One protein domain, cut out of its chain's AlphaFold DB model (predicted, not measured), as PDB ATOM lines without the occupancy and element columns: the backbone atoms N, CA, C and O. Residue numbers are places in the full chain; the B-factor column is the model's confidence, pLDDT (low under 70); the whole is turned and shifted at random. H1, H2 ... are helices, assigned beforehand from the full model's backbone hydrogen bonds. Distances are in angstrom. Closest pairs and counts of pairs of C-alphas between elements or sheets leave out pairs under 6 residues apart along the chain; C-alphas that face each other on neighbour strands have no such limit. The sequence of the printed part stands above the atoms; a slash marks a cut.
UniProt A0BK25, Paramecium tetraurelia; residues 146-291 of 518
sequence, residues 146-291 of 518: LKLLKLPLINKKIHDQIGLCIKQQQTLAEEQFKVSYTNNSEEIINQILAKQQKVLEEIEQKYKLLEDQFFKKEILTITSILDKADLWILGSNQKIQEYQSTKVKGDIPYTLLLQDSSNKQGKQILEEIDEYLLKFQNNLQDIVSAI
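This is residues 146 to 291 of the 518 residues of a protein of Paramecium tetraurelia (UniProt A0BK25). A thin rod, with the long helix H3 along nearly its whole length and shorter H2 and H4 packed along different parts of it, in an up-and-down bundle, each helix running against the one before. The printed part has 146 residues, four named helices in the order H1 to H4 and no named strand: all helix. It is extended, radius of gyration of the C-alphas 26.5 A, spanning 96 by 20 by 17 A.

H3, residues 186 to 249, measures 91.6 A from C-alpha 186 at (134.768, 189.277, 198.864). H2, residues 151 to 179, measures 42.0 A; H4, residues 261 to 290, 42.2 A, ending at (163.075, 207.660, 185.180). H1 is residues 146 to 149, 4.9 A.

H3 and H4 form a hairpin, touching at C-alphas 229 and 269, their closest, 6.5 A, opposite ways at a shallow 10 degrees. H2 and H3, also a hairpin, touch at C-alphas 170 and 200, 7.3 A, at 13 degrees. H2 and H4 only just touch, with 3 pairs within 8 A. H1 is near H4. Every O i to N i+4 pair is within hydrogen-bond range in H2, H3 and H4.

The printed part has no cut. The H3 to H4 link is long. Residues 179 to 185 are among those under 70 in pLDDT.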
ATOM      1  N   LEU A 146     180.578 198.139 163.800       90.88
ATOM      2  CA  LEU A 146     179.265 197.872 163.206       90.88
ATOM      3  C   LEU A 146     178.682 196.534 163.677       90.88
ATOM      4  O   LEU A 146     177.472 196.428 163.865       90.88
ATOM      5  N   LYS A 147     179.515 195.510 163.923       89.62
ATOM      6  CA  LYS A 147     179.045 194.245 164.519       89.62
ATOM      7  C   LYS A 147     178.447 194.455 165.911       89.62
ATOM      8  O   LYS A 147     177.482 193.770 166.241       89.62
ATOM      9  N   LEU A 148     178.982 195.392 166.699       85.75
ATOM     10  CA  LEU A 148     178.436 195.752 168.014       85.75
ATOM     11  C   LEU A 148     177.100 196.497 167.896       85.75
ATOM     12  O   LEU A 148     176.218 196.291 168.725       85.75
ATOM     13  N   LEU A 149     176.939 197.309 166.846       83.75
ATOM     14  CA  LEU A 149     175.708 198.047 166.552       83.75
ATOM     15  C   LEU A 149     174.570 197.186 165.997       83.75
ATOM     16  O   LEU A 149     173.429 197.647 165.959       83.75
ATOM     17  N   LYS A 150     174.836 195.950 165.551       79.00
ATOM     18  CA  LYS A 150     173.790 195.102 164.964       79.00
ATOM     19  C   LYS A 150     172.609 194.957 165.938       79.00
ATOM     20  O   LYS A 150     172.731 194.366 167.016       79.00
ATOM     21  N   LEU A 151     171.452 195.450 165.478       64.12
ATOM     22  CA  LEU A 151     170.169 195.564 166.187       64.12
ATOM     23  C   LEU A 151     169.792 194.382 167.099       64.12
ATOM     24  O   LEU A 151     169.287 194.641 168.186       64.12
ATOM     25  N   PRO A 152     170.018 193.096 166.750       65.75
ATOM     26  CA  PRO A 152     169.573 191.988 167.596       65.75
ATOM     27  C   PRO A 152     170.190 191.987 169.001       65.75
ATOM     28  O   PRO A 152     169.551 191.536 169.950       65.75
ATOM     29  N   LEU A 153     171.425 192.482 169.152       61.62
ATOM     30  CA  LEU A 153     172.108 192.536 170.448       61.62
ATOM     31  C   LEU A 153     171.622 193.712 171.297       61.62
ATOM     32  O   LEU A 153     171.408 193.553 172.499       61.62
ATOM     33  N   ILE A 154     171.422 194.862 170.654       69.00
ATOM     34  CA  ILE A 154     170.915 196.078 171.290       69.00
ATOM     35  C   ILE A 154     169.462 195.868 171.732       69.00
ATOM     36  O   ILE A 154     169.158 196.026 172.914       69.00
ATOM     37  N   ASN A 155     168.601 195.381 170.834       71.12
ATOM     38  CA  ASN A 155     167.193 195.108 171.127       71.12
ATOM     39  C   ASN A 155     167.045 194.101 172.265       71.12
ATOM     40  O   ASN A 155     166.224 194.296 173.152       71.12
ATOM     41  N   LYS A 156     167.871 193.050 172.296       78.25
ATOM     42  CA  LYS A 156     167.824 192.069 173.382       78.25
ATOM     43  C   LYS A 156     168.176 192.687 174.736       78.25
ATOM     44  O   LYS A 156     167.466 192.429 175.699       78.25
ATOM     45  N   LYS A 157     169.236 193.501 174.823       74.56
ATOM     46  CA  LYS A 157     169.605 194.167 176.086       74.56
ATOM     47  C   LYS A 157     168.529 195.146 176.554       74.56
ATOM     48  O   LYS A 157     168.220 195.147 177.741       74.56
ATOM     49  N   ILE A 158     167.956 195.925 175.633       74.56
ATOM     50  CA  ILE A 158     166.843 196.837 175.929       74.56
ATOM     51  C   ILE A 158     165.645 196.040 176.451       74.56
ATOM     52  O   ILE A 158     165.181 196.305 177.554       74.56
ATOM     53  N   HIS A 159     165.182 195.023 175.715       75.62
ATOM     54  CA  HIS A 159     164.043 194.199 176.129       75.62
ATOM     55  C   HIS A 159     164.292 193.491 177.466       75.62
ATOM     56  O   HIS A 159     163.387 193.419 178.294       75.62
ATOM     57  N   ASP A 160     165.506 192.983 177.705       80.94
ATOM     58  CA  ASP A 160     165.861 192.341 178.973       80.94
ATOM     59  C   ASP A 160     165.789 193.354 180.138       80.94
ATOM     60  O   ASP A 160     165.240 193.028 181.192       80.94
ATOM     61  N   GLN A 161     166.277 194.589 179.952       79.81
ATOM     62  CA  GLN A 161     166.220 195.651 180.970       79.81
ATOM     63  C   GLN A 161     164.802 196.192 181.199       79.81
ATOM     64  O   GLN A 161     164.372 196.286 182.348       79.81
ATOM     65  N   ILE A 162     164.053 196.490 180.135       77.12
ATOM     66  CA  ILE A 162     162.649 196.918 180.227       77.12
ATOM     67  C   ILE A 162     161.817 195.815 180.889       77.12
ATOM     68  O   ILE A 162     161.056 196.080 181.814       77.12
ATOM     69  N   GLY A 163     162.014 194.556 180.492       80.31
ATOM     70  CA  GLY A 163     161.312 193.416 181.076       80.31
ATOM     71  C   GLY A 163     161.636 193.184 182.556       80.31
ATOM     72  O   GLY A 163     160.774 192.722 183.305       80.31
ATOM     73  N   LEU A 164     162.855 193.505 183.000       82.81
ATOM     74  CA  LEU A 164     163.222 193.535 184.422       82.81
ATOM     75  C   LEU A 164     162.477 194.649 185.167       82.81
ATOM     76  O   LEU A 164     161.916 194.392 186.231       82.81
ATOM     77  N   CYS A 165     162.414 195.844 184.584       76.06
ATOM     78  CA  CYS A 165     161.730 196.995 185.169       76.06
ATOM     79  C   CYS A 165     160.221 196.774 185.314       76.06
ATOM     80  O   CYS A 165     159.663 197.040 186.376       76.06
ATOM     81  N   ILE A 166     159.571 196.217 184.285       76.88
ATOM     82  CA  ILE A 166     158.145 195.864 184.325       76.88
ATOM     83  C   ILE A 166     157.875 194.877 185.463       76.88
ATOM     84  O   ILE A 166     156.944 195.074 186.236       76.88
ATOM     85  N   LYS A 167     158.712 193.843 185.616       82.38
ATOM     86  CA  LYS A 167     158.556 192.864 186.703       82.38
ATOM     87  C   LYS A 167     158.715 193.494 188.078       82.38
ATOM     88  O   LYS A 167     157.959 193.164 188.979       82.38
ATOM     89  N   GLN A 168     159.678 194.397 188.234       84.50
ATOM     90  CA  GLN A 168     159.881 195.098 189.497       84.50
ATOM     91  C   GLN A 168     158.674 195.978 189.848       84.50
ATOM     92  O   GLN A 168     158.202 195.928 190.978       84.50
ATOM     93  N   GLN A 169     158.131 196.720 188.878       79.31
ATOM     94  CA  GLN A 169     156.899 197.502 189.052       79.31
ATOM     95  C   GLN A 169     155.692 196.612 189.386       79.31
ATOM     96  O   GLN A 169     154.925 196.943 190.285       79.31
ATOM     97  N   GLN A 170     155.552 195.458 188.726       80.31
ATOM     98  CA  GLN A 170     154.499 194.479 189.026       80.31
ATOM     99  C   GLN A 170     154.579 193.980 190.471       80.31
ATOM    100  O   GLN A 170     153.575 194.007 191.176       80.31
ATOM    101  N   THR A 171     155.767 193.580 190.937       83.25
ATOM    102  CA  THR A 171     155.959 193.122 192.321       83.25
ATOM    103  C   THR A 171     155.657 194.224 193.336       83.25
ATOM    104  O   THR A 171     154.997 193.962 194.335       83.25
ATOM    105  N   LEU A 172     156.077 195.465 193.070       81.50
ATOM    106  CA  LEU A 172     155.780 196.600 193.949       81.50
ATOM    107  C   LEU A 172     154.276 196.892 194.023       81.50
ATOM    108  O   LEU A 172     153.749 197.106 195.113       81.50
ATOM    109  N   ALA A 173     153.574 196.851 192.885       75.62
ATOM    110  CA  ALA A 173     152.123 196.995 192.857       75.62
ATOM    111  C   ALA A 173     151.440 195.872 193.660       75.62
ATOM    112  O   ALA A 173     150.583 196.148 194.495       75.62
ATOM    113  N   GLU A 174     151.849 194.612 193.469       78.56
ATOM    114  CA  GLU A 174     151.333 193.464 194.230       78.56
ATOM    115  C   GLU A 174     151.527 193.622 195.748       78.56
ATOM    116  O   GLU A 174     150.608 193.334 196.517       78.56
ATOM    117  N   GLU A 175     152.694 194.095 196.192       79.06
ATOM    118  CA  GLU A 175     152.980 194.338 197.611       79.06
ATOM    119  C   GLU A 175     152.107 195.455 198.195       79.06
ATOM    120  O   GLU A 175     151.526 195.265 199.266       79.06
ATOM    121  N   GLN A 176     151.946 196.573 197.477       71.88
ATOM    122  CA  GLN A 176     151.063 197.670 197.893       71.88
ATOM    123  C   GLN A 176     149.616 197.197 198.056       71.88
ATOM    124  O   GLN A 176     148.978 197.481 199.071       71.88
ATOM    125  N   PHE A 177     149.110 196.409 197.103       69.19
ATOM    126  CA  PHE A 177     147.766 195.849 197.213       69.19
ATOM    127  C   PHE A 177     147.653 194.872 198.383       69.19
ATOM    128  O   PHE A 177     146.667 194.924 199.111       69.19
ATOM    129  N   LYS A 178     148.669 194.034 198.632       71.50
ATOM    130  CA  LYS A 178     148.675 193.056 199.732       71.50
ATOM    131  C   LYS A 178     148.628 193.696 201.123       71.50
ATOM    132  O   LYS A 178     148.061 193.101 202.035       71.50
ATOM    133  N   VAL A 179     149.184 194.894 201.303       65.50
ATOM    134  CA  VAL A 179     149.111 195.634 202.578       65.50
ATOM    135  C   VAL A 179     147.681 196.115 202.878       65.50
ATOM    136  O   VAL A 179     147.299 196.197 204.042       65.50
ATOM    137  N   SER A 180     146.844 196.323 201.856       62.81
ATOM    138  CA  SER A 180     145.441 196.740 202.011       62.81
ATOM    139  C   SER A 180     144.475 195.611 202.428       62.81
ATOM    140  O   SER A 180     143.300 195.881 202.659       62.81
ATOM    141  N   TYR A 181     144.926 194.349 202.505       61.03
ATOM    142  CA  TYR A 181     144.067 193.151 202.607       61.03
ATOM    143  C   TYR A 181     143.563 192.784 204.015       61.03
ATOM    144  O   TYR A 181     142.911 191.749 204.183       61.03
ATOM    145  N   THR A 182     143.849 193.566 205.051       55.62
ATOM    146  CA  THR A 182     143.397 193.220 206.404       55.62
ATOM    147  C   THR A 182     142.015 193.808 206.702       55.62
ATOM    148  O   THR A 182     141.912 194.980 207.051       55.62
ATOM    149  N   ASN A 183     141.006 192.925 206.647       51.75
ATOM    150  CA  ASN A 183     139.611 193.012 207.123       51.75
ATOM    151  C   ASN A 183     138.511 193.336 206.079       51.75
ATOM    152  O   ASN A 183     138.440 194.422 205.523       51.75
ATOM    153  N   ASN A 184     137.587 192.368 205.958       54.59
ATOM    154  CA  ASN A 184     136.245 192.361 205.350       54.59
ATOM    155  C   ASN A 184     136.032 192.453 203.813       54.59
ATOM    156  O   ASN A 184     136.270 193.459 203.156       54.59
ATOM    157  N   SER A 185     135.328 191.411 203.334       60.19
ATOM    158  CA  SER A 185     134.478 191.275 202.133       60.19
ATOM    159  C   SER A 185     135.101 190.874 200.782       60.19
ATOM    160  O   SER A 185     136.033 191.474 200.254       60.19
ATOM    161  N   GLU A 186     134.485 189.849 200.187       71.75
ATOM    162  CA  GLU A 186     134.768 189.277 198.864       71.75
ATOM    163  C   GLU A 186     134.434 190.245 197.710       71.75
ATOM    164  O   GLU A 186     135.080 190.232 196.662       71.75
ATOM    165  N   GLU A 187     133.471 191.148 197.912       73.94
ATOM    166  CA  GLU A 187     133.107 192.171 196.926       73.94
ATOM    167  C   GLU A 187     134.164 193.278 196.827       73.94
ATOM    168  O   GLU A 187     134.564 193.651 195.720       73.94
ATOM    169  N   ILE A 188     134.704 193.731 197.965       75.06
ATOM    170  CA  ILE A 188     135.842 194.658 197.987       75.06
ATOM    171  C   ILE A 188     137.072 193.992 197.351       75.06
ATOM    172  O   ILE A 188     137.773 194.637 196.573       75.06
ATOM    173  N   ILE A 189     137.289 192.688 197.573       74.12
ATOM    174  CA  ILE A 189     138.368 191.923 196.919       74.12
ATOM    175  C   ILE A 189     138.225 191.949 195.391       74.12
ATOM    176  O   ILE A 189     139.189 192.270 194.695       74.12
ATOM    177  N   ASN A 190     137.035 191.674 194.850       82.12
ATOM    178  CA  ASN A 190     136.817 191.690 193.400       82.12
ATOM    179  C   ASN A 190     137.007 193.091 192.795       82.12
ATOM    180  O   ASN A 190     137.605 193.221 191.725       82.12
ATOM    181  N   GLN A 191     136.562 194.149 193.485       83.06
ATOM    182  CA  GLN A 191     136.789 195.528 193.040       83.06
ATOM    183  C   GLN A 191     138.275 195.920 193.089       83.06
ATOM    184  O   GLN A 191     138.763 196.572 192.162       83.06
ATOM    185  N   ILE A 192     139.013 195.499 194.123       77.50
ATOM    186  CA  ILE A 192     140.463 195.720 194.235       77.50
ATOM    187  C   ILE A 192     141.204 194.992 193.110       77.50
ATOM    188  O   ILE A 192     142.019 195.615 192.433       77.50
ATOM    189  N   LEU A 193     140.893 193.719 192.856       80.94
ATOM    190  CA  LEU A 193     141.519 192.940 191.780       80.94
ATOM    191  C   LEU A 193     141.242 193.547 190.398       80.94
ATOM    192  O   LEU A 193     142.151 193.641 189.573       80.94
ATOM    193  N   ALA A 194     140.018 194.021 190.149       84.69
ATOM    194  CA  ALA A 194     139.677 194.698 188.898       84.69
ATOM    195  C   ALA A 194     140.453 196.018 188.722       84.69
ATOM    196  O   ALA A 194     140.966 196.294 187.634       84.69
ATOM    197  N   LYS A 195     140.589 196.821 189.789       81.62
ATOM    198  CA  LYS A 195     141.413 198.042 189.768       81.62
ATOM    199  C   LYS A 195     142.895 197.719 189.564       81.62
ATOM    200  O   LYS A 195     143.533 198.375 188.745       81.62
ATOM    201  N   GLN A 196     143.424 196.694 190.236       80.00
ATOM    202  CA  GLN A 196     144.801 196.224 190.065       80.00
ATOM    203  C   GLN A 196     145.073 195.827 188.610       80.00
ATOM    204  O   GLN A 196     146.047 196.292 188.021       80.00
ATOM    205  N   GLN A 197     144.189 195.028 188.007       85.94
ATOM    206  CA  GLN A 197     144.318 194.610 186.612       85.94
ATOM    207  C   GLN A 197     144.319 195.812 185.656       85.94
ATOM    208  O   GLN A 197     145.169 195.894 184.772       85.94
ATOM    209  N   LYS A 198     143.424 196.785 185.869       87.75
ATOM    210  CA  LYS A 198     143.369 198.004 185.050       87.75
ATOM    211  C   LYS A 198     144.654 198.835 185.155       87.75
ATOM    212  O   LYS A 198     145.169 199.289 184.138       87.75
ATOM    213  N   VAL A 199     145.196 199.004 186.364       81.44
ATOM    214  CA  VAL A 199     146.470 199.716 186.578       81.44
ATOM    215  C   VAL A 199     147.622 198.990 185.878       81.44
ATOM    216  O   VAL A 199     148.435 199.633 185.217       81.44
ATOM    217  N   LEU A 200     147.673 197.656 185.959       78.62
ATOM    218  CA  LEU A 200     148.682 196.857 185.259       78.62
ATOM    219  C   LEU A 200     148.601 197.018 183.733       78.62
ATOM    220  O   LEU A 200     149.635 197.189 183.090       78.62
ATOM    221  N   GLU A 201     147.396 197.026 183.159       85.75
ATOM    222  CA  GLU A 201     147.186 197.258 181.723       85.75
ATOM    223  C   GLU A 201     147.601 198.673 181.294       85.75
ATOM    224  O   GLU A 201     148.257 198.838 180.264       85.75
ATOM    225  N   GLU A 202     147.278 199.703 182.082       84.50
ATOM    226  CA  GLU A 202     147.706 201.081 181.812       84.50
ATOM    227  C   GLU A 202     149.233 201.233 181.882       84.50
ATOM    228  O   GLU A 202     149.832 201.928 181.052       84.50
ATOM    229  N   ILE A 203     149.874 200.564 182.845       79.12
ATOM    230  CA  ILE A 203     151.332 200.497 182.958       79.12
ATOM    231  C   ILE A 203     151.916 199.838 181.702       79.12
ATOM    232  O   ILE A 203     152.785 200.425 181.055       79.12
ATOM    233  N   GLU A 204     151.418 198.664 181.310       82.00
ATOM    234  CA  GLU A 204     151.896 197.941 180.126       82.00
ATOM    235  C   GLU A 204     151.749 198.775 178.843       82.00
ATOM    236  O   GLU A 204     152.689 198.865 178.049       82.00
ATOM    237  N   GLN A 205     150.615 199.458 178.662       88.06
ATOM    238  CA  GLN A 205     150.386 200.339 177.513       88.06
ATOM    239  C   GLN A 205     151.365 201.520 177.474       88.06
ATOM    240  O   GLN A 205     151.909 201.826 176.409       88.06
ATOM    241  N   LYS A 206     151.629 202.169 178.617       83.50
ATOM    242  CA  LYS A 206     152.605 203.269 178.705       83.50
ATOM    243  C   LYS A 206     154.021 202.794 178.387       83.50
ATOM    244  O   LYS A 206     154.723 203.465 177.630       83.50
ATOM    245  N   TYR A 207     154.424 201.629 178.903       81.81
ATOM    246  CA  TYR A 207     155.732 201.046 178.596       81.81
ATOM    247  C   TYR A 207     155.866 200.693 177.118       81.81
ATOM    248  O   TYR A 207     156.884 201.021 176.516       81.81
ATOM    249  N   LYS A 208     154.831 200.107 176.514       85.81
ATOM    250  CA  LYS A 208     154.827 199.779 175.086       85.81
ATOM    251  C   LYS A 208     154.954 201.024 174.203       85.81
ATOM    252  O   LYS A 208     155.723 201.025 173.249       85.81
ATOM    253  N   LEU A 209     154.245 202.105 174.536       86.50
ATOM    254  CA  LEU A 209     154.359 203.369 173.803       86.50
ATOM    255  C   LEU A 209     155.772 203.962 173.910       86.50
ATOM    256  O   LEU A 209     156.315 204.446 172.915       86.50
ATOM    257  N   LEU A 210     156.364 203.930 175.107       81.94
ATOM    258  CA  LEU A 210     157.722 204.418 175.347       81.94
ATOM    259  C   LEU A 210     158.762 203.568 174.604       81.94
ATOM    260  O   LEU A 210     159.681 204.110 173.992       81.94
ATOM    261  N   GLU A 211     158.569 202.250 174.599       82.38
ATOM    262  CA  GLU A 211     159.367 201.284 173.851       82.38
ATOM    263  C   GLU A 211     159.320 201.572 172.341       82.38
ATOM    264  O   GLU A 211     160.368 201.744 171.716       82.38
ATOM    265  N   ASP A 212     158.126 201.734 171.763       85.94
ATOM    266  CA  ASP A 212     157.943 202.038 170.338       85.94
ATOM    267  C   ASP A 212     158.583 203.379 169.940       85.94
ATOM    268  O   ASP A 212     159.237 203.483 168.895       85.94
ATOM    269  N   GLN A 213     158.427 204.419 170.766       86.38
ATOM    270  CA  GLN A 213     159.033 205.731 170.517       86.38
ATOM    271  C   GLN A 213     160.561 205.677 170.578       86.38
ATOM    272  O   GLN A 213     161.232 206.235 169.703       86.38
ATOM    273  N   PHE A 214     161.103 204.987 171.583       84.62
ATOM    274  CA  PHE A 214     162.538 204.808 171.749       84.62
ATOM    275  C   PHE A 214     163.125 204.035 170.566       84.62
ATOM    276  O   PHE A 214     164.008 204.544 169.875       84.62
ATOM    277  N   PHE A 215     162.569 202.864 170.243       85.69
ATOM    278  CA  PHE A 215     163.052 202.055 169.127       85.69
ATOM    279  C   PHE A 215     162.969 202.794 167.800       85.69
ATOM    280  O   PHE A 215     163.928 202.766 167.034       85.69
ATOM    281  N   LYS A 216     161.872 203.503 167.520       88.38
ATOM    282  CA  LYS A 216     161.739 204.247 166.264       88.38
ATOM    283  C   LYS A 216     162.841 205.299 166.098       88.38
ATOM    284  O   LYS A 216     163.387 205.430 165.004       88.38
ATOM    285  N   LYS A 217     163.181 206.036 167.160       88.94
ATOM    286  CA  LYS A 217     164.229 207.069 167.128       88.94
ATOM    287  C   LYS A 217     165.630 206.462 166.991       88.94
ATOM    288  O   LYS A 217     166.417 206.917 166.158       88.94
ATOM    289  N   GLU A 218     165.930 205.435 167.780       88.69
ATOM    290  CA  GLU A 218     167.252 204.799 167.783       88.69
ATOM    291  C   GLU A 218     167.509 204.034 166.475       88.69
ATOM    292  O   GLU A 218     168.582 204.162 165.890       88.69
ATOM    293  N   ILE A 219     166.506 203.326 165.935       88.00
ATOM    294  CA  ILE A 219     166.621 202.604 164.656       88.00
ATOM    295  C   ILE A 219     166.978 203.560 163.517       88.00
ATOM    296  O   ILE A 219     167.898 203.269 162.761       88.00
ATOM    297  N   LEU A 220     166.306 204.712 163.408       90.50
ATOM    298  CA  LEU A 220     166.603 205.692 162.356       90.50
ATOM    299  C   LEU A 220     168.044 206.211 162.443       90.50
ATOM    300  O   LEU A 220     168.716 206.358 161.421       90.50
ATOM    301  N   THR A 221     168.525 206.448 163.663       91.94
ATOM    302  CA  THR A 221     169.894 206.920 163.905       91.94
ATOM    303  C   THR A 221     170.914 205.845 163.527       91.94
ATOM    304  O   THR A 221     171.846 206.123 162.773       91.94
ATOM    305  N   ILE A 222     170.700 204.597 163.964       91.56
ATOM    306  CA  ILE A 222     171.564 203.459 163.616       91.56
ATOM    307  C   ILE A 222     171.591 203.240 162.101       91.56
ATOM    308  O   ILE A 222     172.671 203.078 161.538       91.56
ATOM    309  N   THR A 223     170.435 203.242 161.431       91.31
ATOM    310  CA  THR A 223     170.354 203.042 159.977       91.31
ATOM    311  C   THR A 223     171.144 204.111 159.227       91.31
ATOM    312  O   THR A 223     171.947 203.770 158.367       91.31
ATOM    313  N   SER A 224     171.020 205.384 159.617       95.44
ATOM    314  CA  SER A 224     171.806 206.472 159.020       95.44
ATOM    315  C   SER A 224     173.320 206.260 159.172       95.44
ATOM    316  O   SER A 224     174.080 206.500 158.233       95.44
ATOM    317  N   ILE A 225     173.784 205.809 160.343       94.88
ATOM    318  CA  ILE A 225     175.208 205.521 160.585       94.88
ATOM    319  C   ILE A 225     175.672 204.321 159.747       94.88
ATOM    320  O   ILE A 225     176.749 204.369 159.150       94.88
ATOM    321  N   LEU A 226     174.859 203.262 159.677       92.31
ATOM    322  CA  LEU A 226     175.149 202.064 158.888       92.31
ATOM    323  C   LEU A 226     175.281 202.389 157.400       92.31
ATOM    324  O   LEU A 226     176.275 202.004 156.793       92.31
ATOM    325  N   ASP A 227     174.349 203.160 156.839       94.56
ATOM    326  CA  ASP A 227     174.369 203.527 155.422       94.56
ATOM    327  C   ASP A 227     175.626 204.340 155.069       94.56
ATOM    328  O   ASP A 227     176.300 204.061 154.074       94.56
ATOM    329  N   LYS A 228     176.002 205.313 155.915       96.25
ATOM    330  CA  LYS A 228     177.253 206.079 155.753       96.25
ATOM    331  C   LYS A 228     178.480 205.169 155.789       96.25
ATOM    332  O   LYS A 228     179.385 205.318 154.966       96.25
ATOM    333  N   ALA A 229     178.520 204.243 156.747       95.75
ATOM    334  CA  ALA A 229     179.637 203.329 156.923       95.75
ATOM    335  C   ALA A 229     179.762 202.349 155.749       95.75
ATOM    336  O   ALA A 229     180.862 202.167 155.232       95.75
ATOM    337  N   ASP A 230     178.655 201.779 155.274       94.56
ATOM    338  CA  ASP A 230     178.642 200.843 154.149       94.56
ATOM    339  C   ASP A 230     179.068 201.520 152.839       94.56
ATOM    340  O   ASP A 230     179.904 200.979 152.109       94.56
ATOM    341  N   LEU A 231     178.573 202.735 152.568       96.00
ATOM    342  CA  LEU A 231     179.002 203.528 151.409       96.00
ATOM    343  C   LEU A 231     180.502 203.832 151.457       96.00
ATOM    344  O   LEU A 231     181.202 203.699 150.449       96.00
ATOM    345  N   TRP A 232     181.013 204.203 152.632       96.19
ATOM    346  CA  TRP A 232     182.435 204.471 152.813       96.19
ATOM    347  C   TRP A 232     183.285 203.204 152.639       96.19
ATOM    348  O   TRP A 232     184.282 203.234 151.919       96.19
ATOM    349  N   ILE A 233     182.880 202.075 153.231       95.12
ATOM    350  CA  ILE A 233     183.570 200.781 153.097       95.12
ATOM    351  C   ILE A 233     183.621 200.351 151.627       95.12
ATOM    352  O   ILE A 233     184.662 199.886 151.155       95.12
ATOM    353  N   LEU A 234     182.521 200.515 150.889       94.62
ATOM    354  CA  LEU A 234     182.465 200.201 149.463       94.62
ATOM    355  C   LEU A 234     183.468 201.048 148.667       94.62
ATOM    356  O   LEU A 234     184.266 200.492 147.909       94.62
ATOM    357  N   GLY A 235     183.483 202.366 148.890       93.62
ATOM    358  CA  GLY A 235     184.431 203.279 148.245       93.62
ATOM    359  C   GLY A 235     185.892 202.972 148.593       93.62
ATOM    360  O   GLY A 235     186.758 202.974 147.717       93.62
ATOM    361  N   SER A 236     186.174 202.633 149.851       93.56
ATOM    362  CA  SER A 236     187.507 202.225 150.314       93.56
ATOM    363  C   SER A 236     187.976 200.924 149.657       93.56
ATOM    364  O   SER A 236     189.112 200.839 149.190       93.56
ATOM    365  N   ASN A 237     187.100 199.923 149.539       92.81
ATOM    366  CA  ASN A 237     187.422 198.667 148.860       92.81
ATOM    367  C   ASN A 237     187.690 198.866 147.366       92.81
ATOM    368  O   ASN A 237     188.614 198.254 146.830       92.81
ATOM    369  N   GLN A 238     186.936 199.746 146.703       93.50
ATOM    370  CA  GLN A 238     187.173 200.082 145.301       93.50
ATOM    371  C   GLN A 238     188.562 200.705 145.099       93.50
ATOM    372  O   GLN A 238     189.282 200.293 144.196       93.50
ATOM    373  N   LYS A 239     188.981 201.624 145.979       91.19
ATOM    374  CA  LYS A 239     190.330 202.222 145.951       91.19
ATOM    375  C   LYS A 239     191.440 201.189 146.138       91.19
ATOM    376  O   LYS A 239     192.455 201.224 145.447       91.19
ATOM    377  N   ILE A 240     191.242 200.243 147.058       91.81
ATOM    378  CA  ILE A 240     192.187 199.142 147.288       91.81
ATOM    379  C   ILE A 240     192.303 198.261 146.035       91.81
ATOM    380  O   ILE A 240     193.411 197.888 145.649       91.81
ATOM    381  N   GLN A 241     191.181 197.944 145.385       92.69
ATOM    382  CA  GLN A 241     191.168 197.168 144.143       92.69
ATOM    383  C   GLN A 241     191.810 197.930 142.980       92.69
ATOM    384  O   GLN A 241     192.583 197.346 142.222       92.69
ATOM    385  N   GLU A 242     191.543 199.234 142.863       92.56
ATOM    386  CA  GLU A 242     192.161 200.104 141.864       92.56
ATOM    387  C   GLU A 242     193.687 200.059 141.993       92.56
ATOM    388  O   GLU A 242     194.351 199.711 141.018       92.56
ATOM    389  N   TYR A 243     194.227 200.259 143.202       91.88
ATOM    390  CA  TYR A 243     195.666 200.144 143.471       91.88
ATOM    391  C   TYR A 243     196.243 198.789 143.055       91.88
ATOM    392  O   TYR A 243     197.305 198.722 142.436       91.88
ATOM    393  N   GLN A 244     195.561 197.693 143.397       92.00
ATOM    394  CA  GLN A 244     196.009 196.351 143.020       92.00
ATOM    395  C   GLN A 244     196.055 196.196 141.496       92.00
ATOM    396  O   GLN A 244     197.026 195.659 140.965       92.00
ATOM    397  N   SER A 245     195.047 196.713 140.791       92.88
ATOM    398  CA  SER A 245     194.960 196.633 139.333       92.88
ATOM    399  C   SER A 245     196.001 197.503 138.616       92.88
ATOM    400  O   SER A 245     196.608 197.048 137.647       92.88
ATOM    401  N   THR A 246     196.265 198.724 139.097       89.69
ATOM    402  CA  THR A 246     197.275 199.620 138.513       89.69
ATOM    403  C   THR A 246     198.681 199.109 138.789       89.69
ATOM    404  O   THR A 246     199.525 199.127 137.896       89.69
ATOM    405  N   LYS A 247     198.917 198.543 139.979       87.62
ATOM    406  CA  LYS A 247     200.204 197.945 140.345       87.62
ATOM    407  C   LYS A 247     200.590 196.777 139.436       87.62
ATOM    408  O   LYS A 247     201.753 196.671 139.067       87.62
ATOM    409  N   VAL A 248     199.633 195.934 139.038       88.06
ATOM    410  CA  VAL A 248     199.875 194.844 138.071       88.06
ATOM    411  C   VAL A 248     200.254 195.392 136.691       88.06
ATOM    412  O   VAL A 248     201.090 194.808 136.006       88.06
ATOM    413  N   LYS A 249     199.684 196.536 136.297       87.38
ATOM    414  CA  LYS A 249     199.990 197.207 135.024       87.38
ATOM    415  C   LYS A 249     201.300 198.004 135.046       87.38
ATOM    416  O   LYS A 249     201.820 198.324 133.984       87.38
ATOM    417  N   GLY A 250     201.844 198.299 136.229       85.06
ATOM    418  CA  GLY A 250     202.996 199.193 136.406       85.06
ATOM    419  C   GLY A 250     202.632 200.686 136.381       85.06
ATOM    420  O   GLY A 250     203.523 201.537 136.413       85.06
ATOM    421  N   ASP A 251     201.340 201.013 136.366       88.25
ATOM    422  CA  ASP A 251     200.838 202.385 136.366       88.25
ATOM    423  C   ASP A 251     200.712 202.934 137.794       88.25
ATOM    424  O   ASP A 251     200.455 202.197 138.750       88.25
ATOM    425  N   ILE A 252     200.860 204.253 137.938       85.81
ATOM    426  CA  ILE A 252     200.702 204.944 139.224       85.81
ATOM    427  C   ILE A 252     199.229 205.342 139.393       85.81
ATOM    428  O   ILE A 252     198.686 206.042 138.534       85.81
ATOM    429  N   PRO A 253     198.560 204.949 140.489       88.25
ATOM    430  CA  PRO A 253     197.173 205.322 140.739       88.25
ATOM    431  C   PRO A 253     197.092 206.757 141.273       88.25
ATOM    432  O   PRO A 253     196.978 206.996 142.475       88.25
ATOM    433  N   TYR A 254     197.143 207.736 140.367       85.81
ATOM    434  CA  TYR A 254     197.094 209.167 140.704       85.81
ATOM    435  C   TYR A 254     195.820 209.583 141.457       85.81
ATOM    436  O   TYR A 254     195.814 210.587 142.166       85.81
ATOM    437  N   THR A 255     194.747 208.808 141.334       85.56
ATOM    438  CA  THR A 255     193.489 208.958 142.082       85.56
ATOM    439  C   THR A 255     193.673 208.800 143.593       85.56
ATOM    440  O   THR A 255     192.929 209.406 144.361       85.56
ATOM    441  N   LEU A 256     194.687 208.044 144.027       86.50
ATOM    442  CA  LEU A 256     195.001 207.783 145.435       86.50
ATOM    443  C   LEU A 256     195.983 208.795 146.041       86.50
ATOM    444  O   LEU A 256     196.255 208.737 147.235       86.50
ATOM    445  N   LEU A 257     196.511 209.715 145.228       80.69
ATOM    446  CA  LEU A 257     197.461 210.746 145.658       80.69
ATOM    447  C   LEU A 257     196.795 212.030 146.151       80.69
ATOM    448  O   LEU A 257     197.434 212.843 146.818       80.69
ATOM    449  N   LEU A 258     195.523 212.240 145.814       75.69
ATOM    450  CA  LEU A 258     194.774 213.404 146.275       75.69
ATOM    451  C   LEU A 258     194.453 213.259 147.768       75.69
ATOM    452  O   LEU A 258     194.081 212.179 148.220       75.69
ATOM    453  N   GLN A 259     194.593 214.364 148.514       61.28
ATOM    454  CA  GLN A 259     194.458 214.409 149.973       61.28
ATOM    455  C   GLN A 259     193.269 213.597 150.515       61.28
ATOM    456  O   GLN A 259     192.144 213.664 150.011       61.28
ATOM    457  N   ASP A 260     193.562 212.915 151.625       68.56
ATOM    458  CA  ASP A 260     192.802 211.920 152.391       68.56
ATOM    459  C   ASP A 260     191.467 212.378 153.003       68.56
ATOM    460  O   ASP A 260     191.101 212.023 154.129       68.56
ATOM    461  N   SER A 261     190.668 213.123 152.246       86.38
ATOM    462  CA  SER A 261     189.256 213.380 152.552       86.38
ATOM    463  C   SER A 261     188.513 212.085 152.914       86.38
ATOM    464  O   SER A 261     187.727 212.070 153.857       86.38
ATOM    465  N   SER A 262     188.861 210.978 152.252       88.69
ATOM    466  CA  SER A 262     188.353 209.632 152.531       88.69
ATOM    467  C   SER A 262     188.677 209.154 153.946       88.69
ATOM    468  O   SER A 262     187.779 208.739 154.670       88.69
ATOM    469  N   ASN A 263     189.937 209.217 154.382       92.19
ATOM    470  CA  ASN A 263     190.305 208.741 155.719       92.19
ATOM    471  C   ASN A 263     189.736 209.645 156.807       92.19
ATOM    472  O   ASN A 263     189.355 209.165 157.872       92.19
ATOM    473  N   LYS A 264     189.624 210.948 156.529       94.12
ATOM    474  CA  LYS A 264     188.935 211.886 157.415       94.12
ATOM    475  C   LYS A 264     187.457 211.517 157.577       94.12
ATOM    476  O   LYS A 264     186.985 211.479 158.706       94.12
ATOM    477  N   GLN A 265     186.760 211.181 156.490       95.00
ATOM    478  CA  GLN A 265     185.382 210.676 156.551       95.00
ATOM    479  C   GLN A 265     185.289 209.373 157.355       95.00
ATOM    480  O   GLN A 265     184.413 209.245 158.201       95.00
ATOM    481  N   GLY A 266     186.223 208.436 157.160       95.44
ATOM    482  CA  GLY A 266     186.263 207.187 157.928       95.44
ATOM    483  C   GLY A 266     186.423 207.425 159.434       95.44
ATOM    484  O   GLY A 266     185.716 206.820 160.237       95.44
ATOM    485  N   LYS A 267     187.299 208.360 159.827       95.81
ATOM    486  CA  LYS A 267     187.446 208.790 161.228       95.81
ATOM    487  C   LYS A 267     186.175 209.431 161.779       95.81
ATOM    488  O   LYS A 267     185.766 209.082 162.876       95.81
ATOM    489  N   GLN A 268     185.534 210.311 161.013       96.88
ATOM    490  CA  GLN A 268     184.277 210.947 161.420       96.88
ATOM    491  C   GLN A 268     183.165 209.919 161.645       96.88
ATOM    492  O   GLN A 268     182.427 210.026 162.617       96.88
ATOM    493  N   ILE A 269     183.075 208.892 160.794       97.06
ATOM    494  CA  ILE A 269     182.122 207.790 160.977       97.06
ATOM    495  C   ILE A 269     182.428 207.018 162.269       97.06
ATOM    496  O   ILE A 269     181.508 206.684 163.008       97.06
ATOM    497  N   LEU A 270     183.703 206.750 162.572       96.31
ATOM    498  CA  LEU A 270     184.091 206.111 163.837       96.31
ATOM    499  C   LEU A 270     183.713 206.952 165.060       96.31
ATOM    500  O   LEU A 270     183.187 206.404 166.025       96.31
ATOM    501  N   GLU A 271     183.960 208.260 165.012       96.94
ATOM    502  CA  GLU A 271     183.577 209.198 166.071       96.94
ATOM    503  C   GLU A 271     182.051 209.237 166.253       96.94
ATOM    504  O   GLU A 271     181.578 209.140 167.382       96.94
ATOM    505  N   GLU A 272     181.281 209.279 165.159       97.00
ATOM    506  CA  GLU A 272     179.809 209.244 165.182       97.00
ATOM    507  C   GLU A 272     179.286 207.934 165.802       97.00
ATOM    508  O   GLU A 272     178.348 207.955 166.602       97.00
ATOM    509  N   ILE A 273     179.923 206.794 165.501       95.31
ATOM    510  CA  ILE A 273     179.606 205.498 166.122       95.31
ATOM    511  C   ILE A 273     179.881 205.527 167.631       95.31
ATOM    512  O   ILE A 273     179.042 205.080 168.415       95.31
ATOM    513  N   ASP A 274     181.043 206.025 168.049       94.38
ATOM    514  CA  ASP A 274     181.433 206.043 169.461       94.38
ATOM    515  C   ASP A 274     180.572 207.007 170.284       94.38
ATOM    516  O   ASP A 274     180.130 206.664 171.384       94.38
ATOM    517  N   GLU A 275     180.256 208.174 169.726       96.25
ATOM    518  CA  GLU A 275     179.329 209.127 170.326       96.25
ATOM    519  C   GLU A 275     177.925 208.527 170.464       96.25
ATOM    520  O   GLU A 275     177.298 208.657 171.519       96.25
ATOM    521  N   TYR A 276     177.443 207.825 169.432       94.88
ATOM    522  CA  TYR A 276     176.161 207.131 169.485       94.88
ATOM    523  C   TYR A 276     176.144 206.059 170.579       94.88
ATOM    524  O   TYR A 276     175.211 206.024 171.374       94.88
ATOM    525  N   LEU A 277     177.172 205.209 170.667       90.56
ATOM    526  CA  LEU A 277     177.236 204.153 171.683       90.56
ATOM    527  C   LEU A 277     177.227 204.724 173.108       90.56
ATOM    528  O   LEU A 277     176.541 204.184 173.979       90.56
ATOM    529  N   LEU A 278     177.937 205.832 173.334       93.25
ATOM    530  CA  LEU A 278     177.944 206.525 174.621       93.25
ATOM    531  C   LEU A 278     176.571 207.132 174.944       93.25
ATOM    532  O   LEU A 278     176.046 206.928 176.039       93.25
ATOM    533  N   LYS A 279     175.963 207.844 173.986       92.31
ATOM    534  CA  LYS A 279     174.613 208.414 174.131       92.31
ATOM    535  C   LYS A 279     173.573 207.335 174.397       92.31
ATOM    536  O   LYS A 279     172.750 207.489 175.290       92.31
ATOM    537  N   PHE A 280     173.643 206.230 173.669       88.69
ATOM    538  CA  PHE A 280     172.751 205.094 173.828       88.69
ATOM    539  C   PHE A 280     172.851 204.491 175.238       88.69
ATOM    540  O   PHE A 280     171.833 204.220 175.872       88.69
ATOM    541  N   GLN A 281     174.069 204.337 175.768       86.94
ATOM    542  CA  GLN A 281     174.282 203.863 177.136       86.94
ATOM    543  C   GLN A 281     173.714 204.830 178.189       86.94
ATOM    544  O   GLN A 281     173.105 204.376 179.157       86.94
ATOM    545  N   ASN A 282     173.873 206.141 177.993       89.00
ATOM    546  CA  ASN A 282     173.308 207.147 178.895       89.00
ATOM    547  C   ASN A 282     171.776 207.154 178.837       89.00
ATOM    548  O   ASN A 282     171.135 207.085 179.878       89.00
ATOM    549  N   ASN A 283     171.187 207.112 177.638       87.38
ATOM    550  CA  ASN A 283     169.735 207.041 177.466       87.38
ATOM    551  C   ASN A 283     169.145 205.794 178.143       87.38
ATOM    552  O   ASN A 283     168.076 205.862 178.743       87.38
ATOM    553  N   LEU A 284     169.838 204.651 178.076       82.69
ATOM    554  CA  LEU A 284     169.437 203.451 178.812       82.69
ATOM    555  C   LEU A 284     169.436 203.681 180.327       82.69
ATOM    556  O   LEU A 284     168.503 203.265 181.009       82.69
ATOM    557  N   GLN A 285     170.458 204.351 180.855       83.69
ATOM    558  CA  GLN A 285     170.539 204.673 182.278       83.69
ATOM    559  C   GLN A 285     169.445 205.665 182.706       83.69
ATOM    560  O   GLN A 285     168.866 205.520 183.787       83.69
ATOM    561  N   ASP A 286     169.115 206.626 181.846       85.12
ATOM    562  CA  ASP A 286     168.032 207.584 182.060       85.12
ATOM    563  C   ASP A 286     166.672 206.879 182.079       85.12
ATOM    564  O   ASP A 286     165.877 207.117 182.980       85.12
ATOM    565  N   ILE A 287     166.421 205.932 181.167       80.69
ATOM    566  CA  ILE A 287     165.195 205.115 181.183       80.69
ATOM    567  C   ILE A 287     165.104 204.301 182.473       80.69
ATOM    568  O   ILE A 287     164.040 204.244 183.086       80.69
ATOM    569  N   VAL A 288     166.211 203.696 182.909       78.12
ATOM    570  CA  VAL A 288     166.253 202.920 184.157       78.12
ATOM    571  C   VAL A 288     165.977 203.806 185.379       78.12
ATOM    572  O   VAL A 288     165.312 203.362 186.310       78.12
ATOM    573  N   SER A 289     166.455 205.052 185.385       79.81
ATOM    574  CA  SER A 289     166.287 205.980 186.515       79.81
ATOM    575  C   SER A 289     164.971 206.767 186.503       79.81
ATOM    576  O   SER A 289     164.486 207.141 187.568       79.81
ATOM    577  N   ALA A 290     164.365 206.986 185.334       75.75
ATOM    578  CA  ALA A 290     163.075 207.660 185.180       75.75
ATOM    579  C   ALA A 290     161.885 206.804 185.641       75.75
ATOM    580  O   ALA A 290     160.768 207.309 185.757       75.75
ATOM    581  N   ILE A 291     162.102 205.514 185.897       69.50
ATOM    582  CA  ILE A 291     161.086 204.638 186.470       69.50
ATOM    583  C   ILE A 291     160.852 205.076 187.920       69.50
ATOM    584  O   ILE A 291     161.776 204.983 188.729       69.50
TER     585      ILE A 291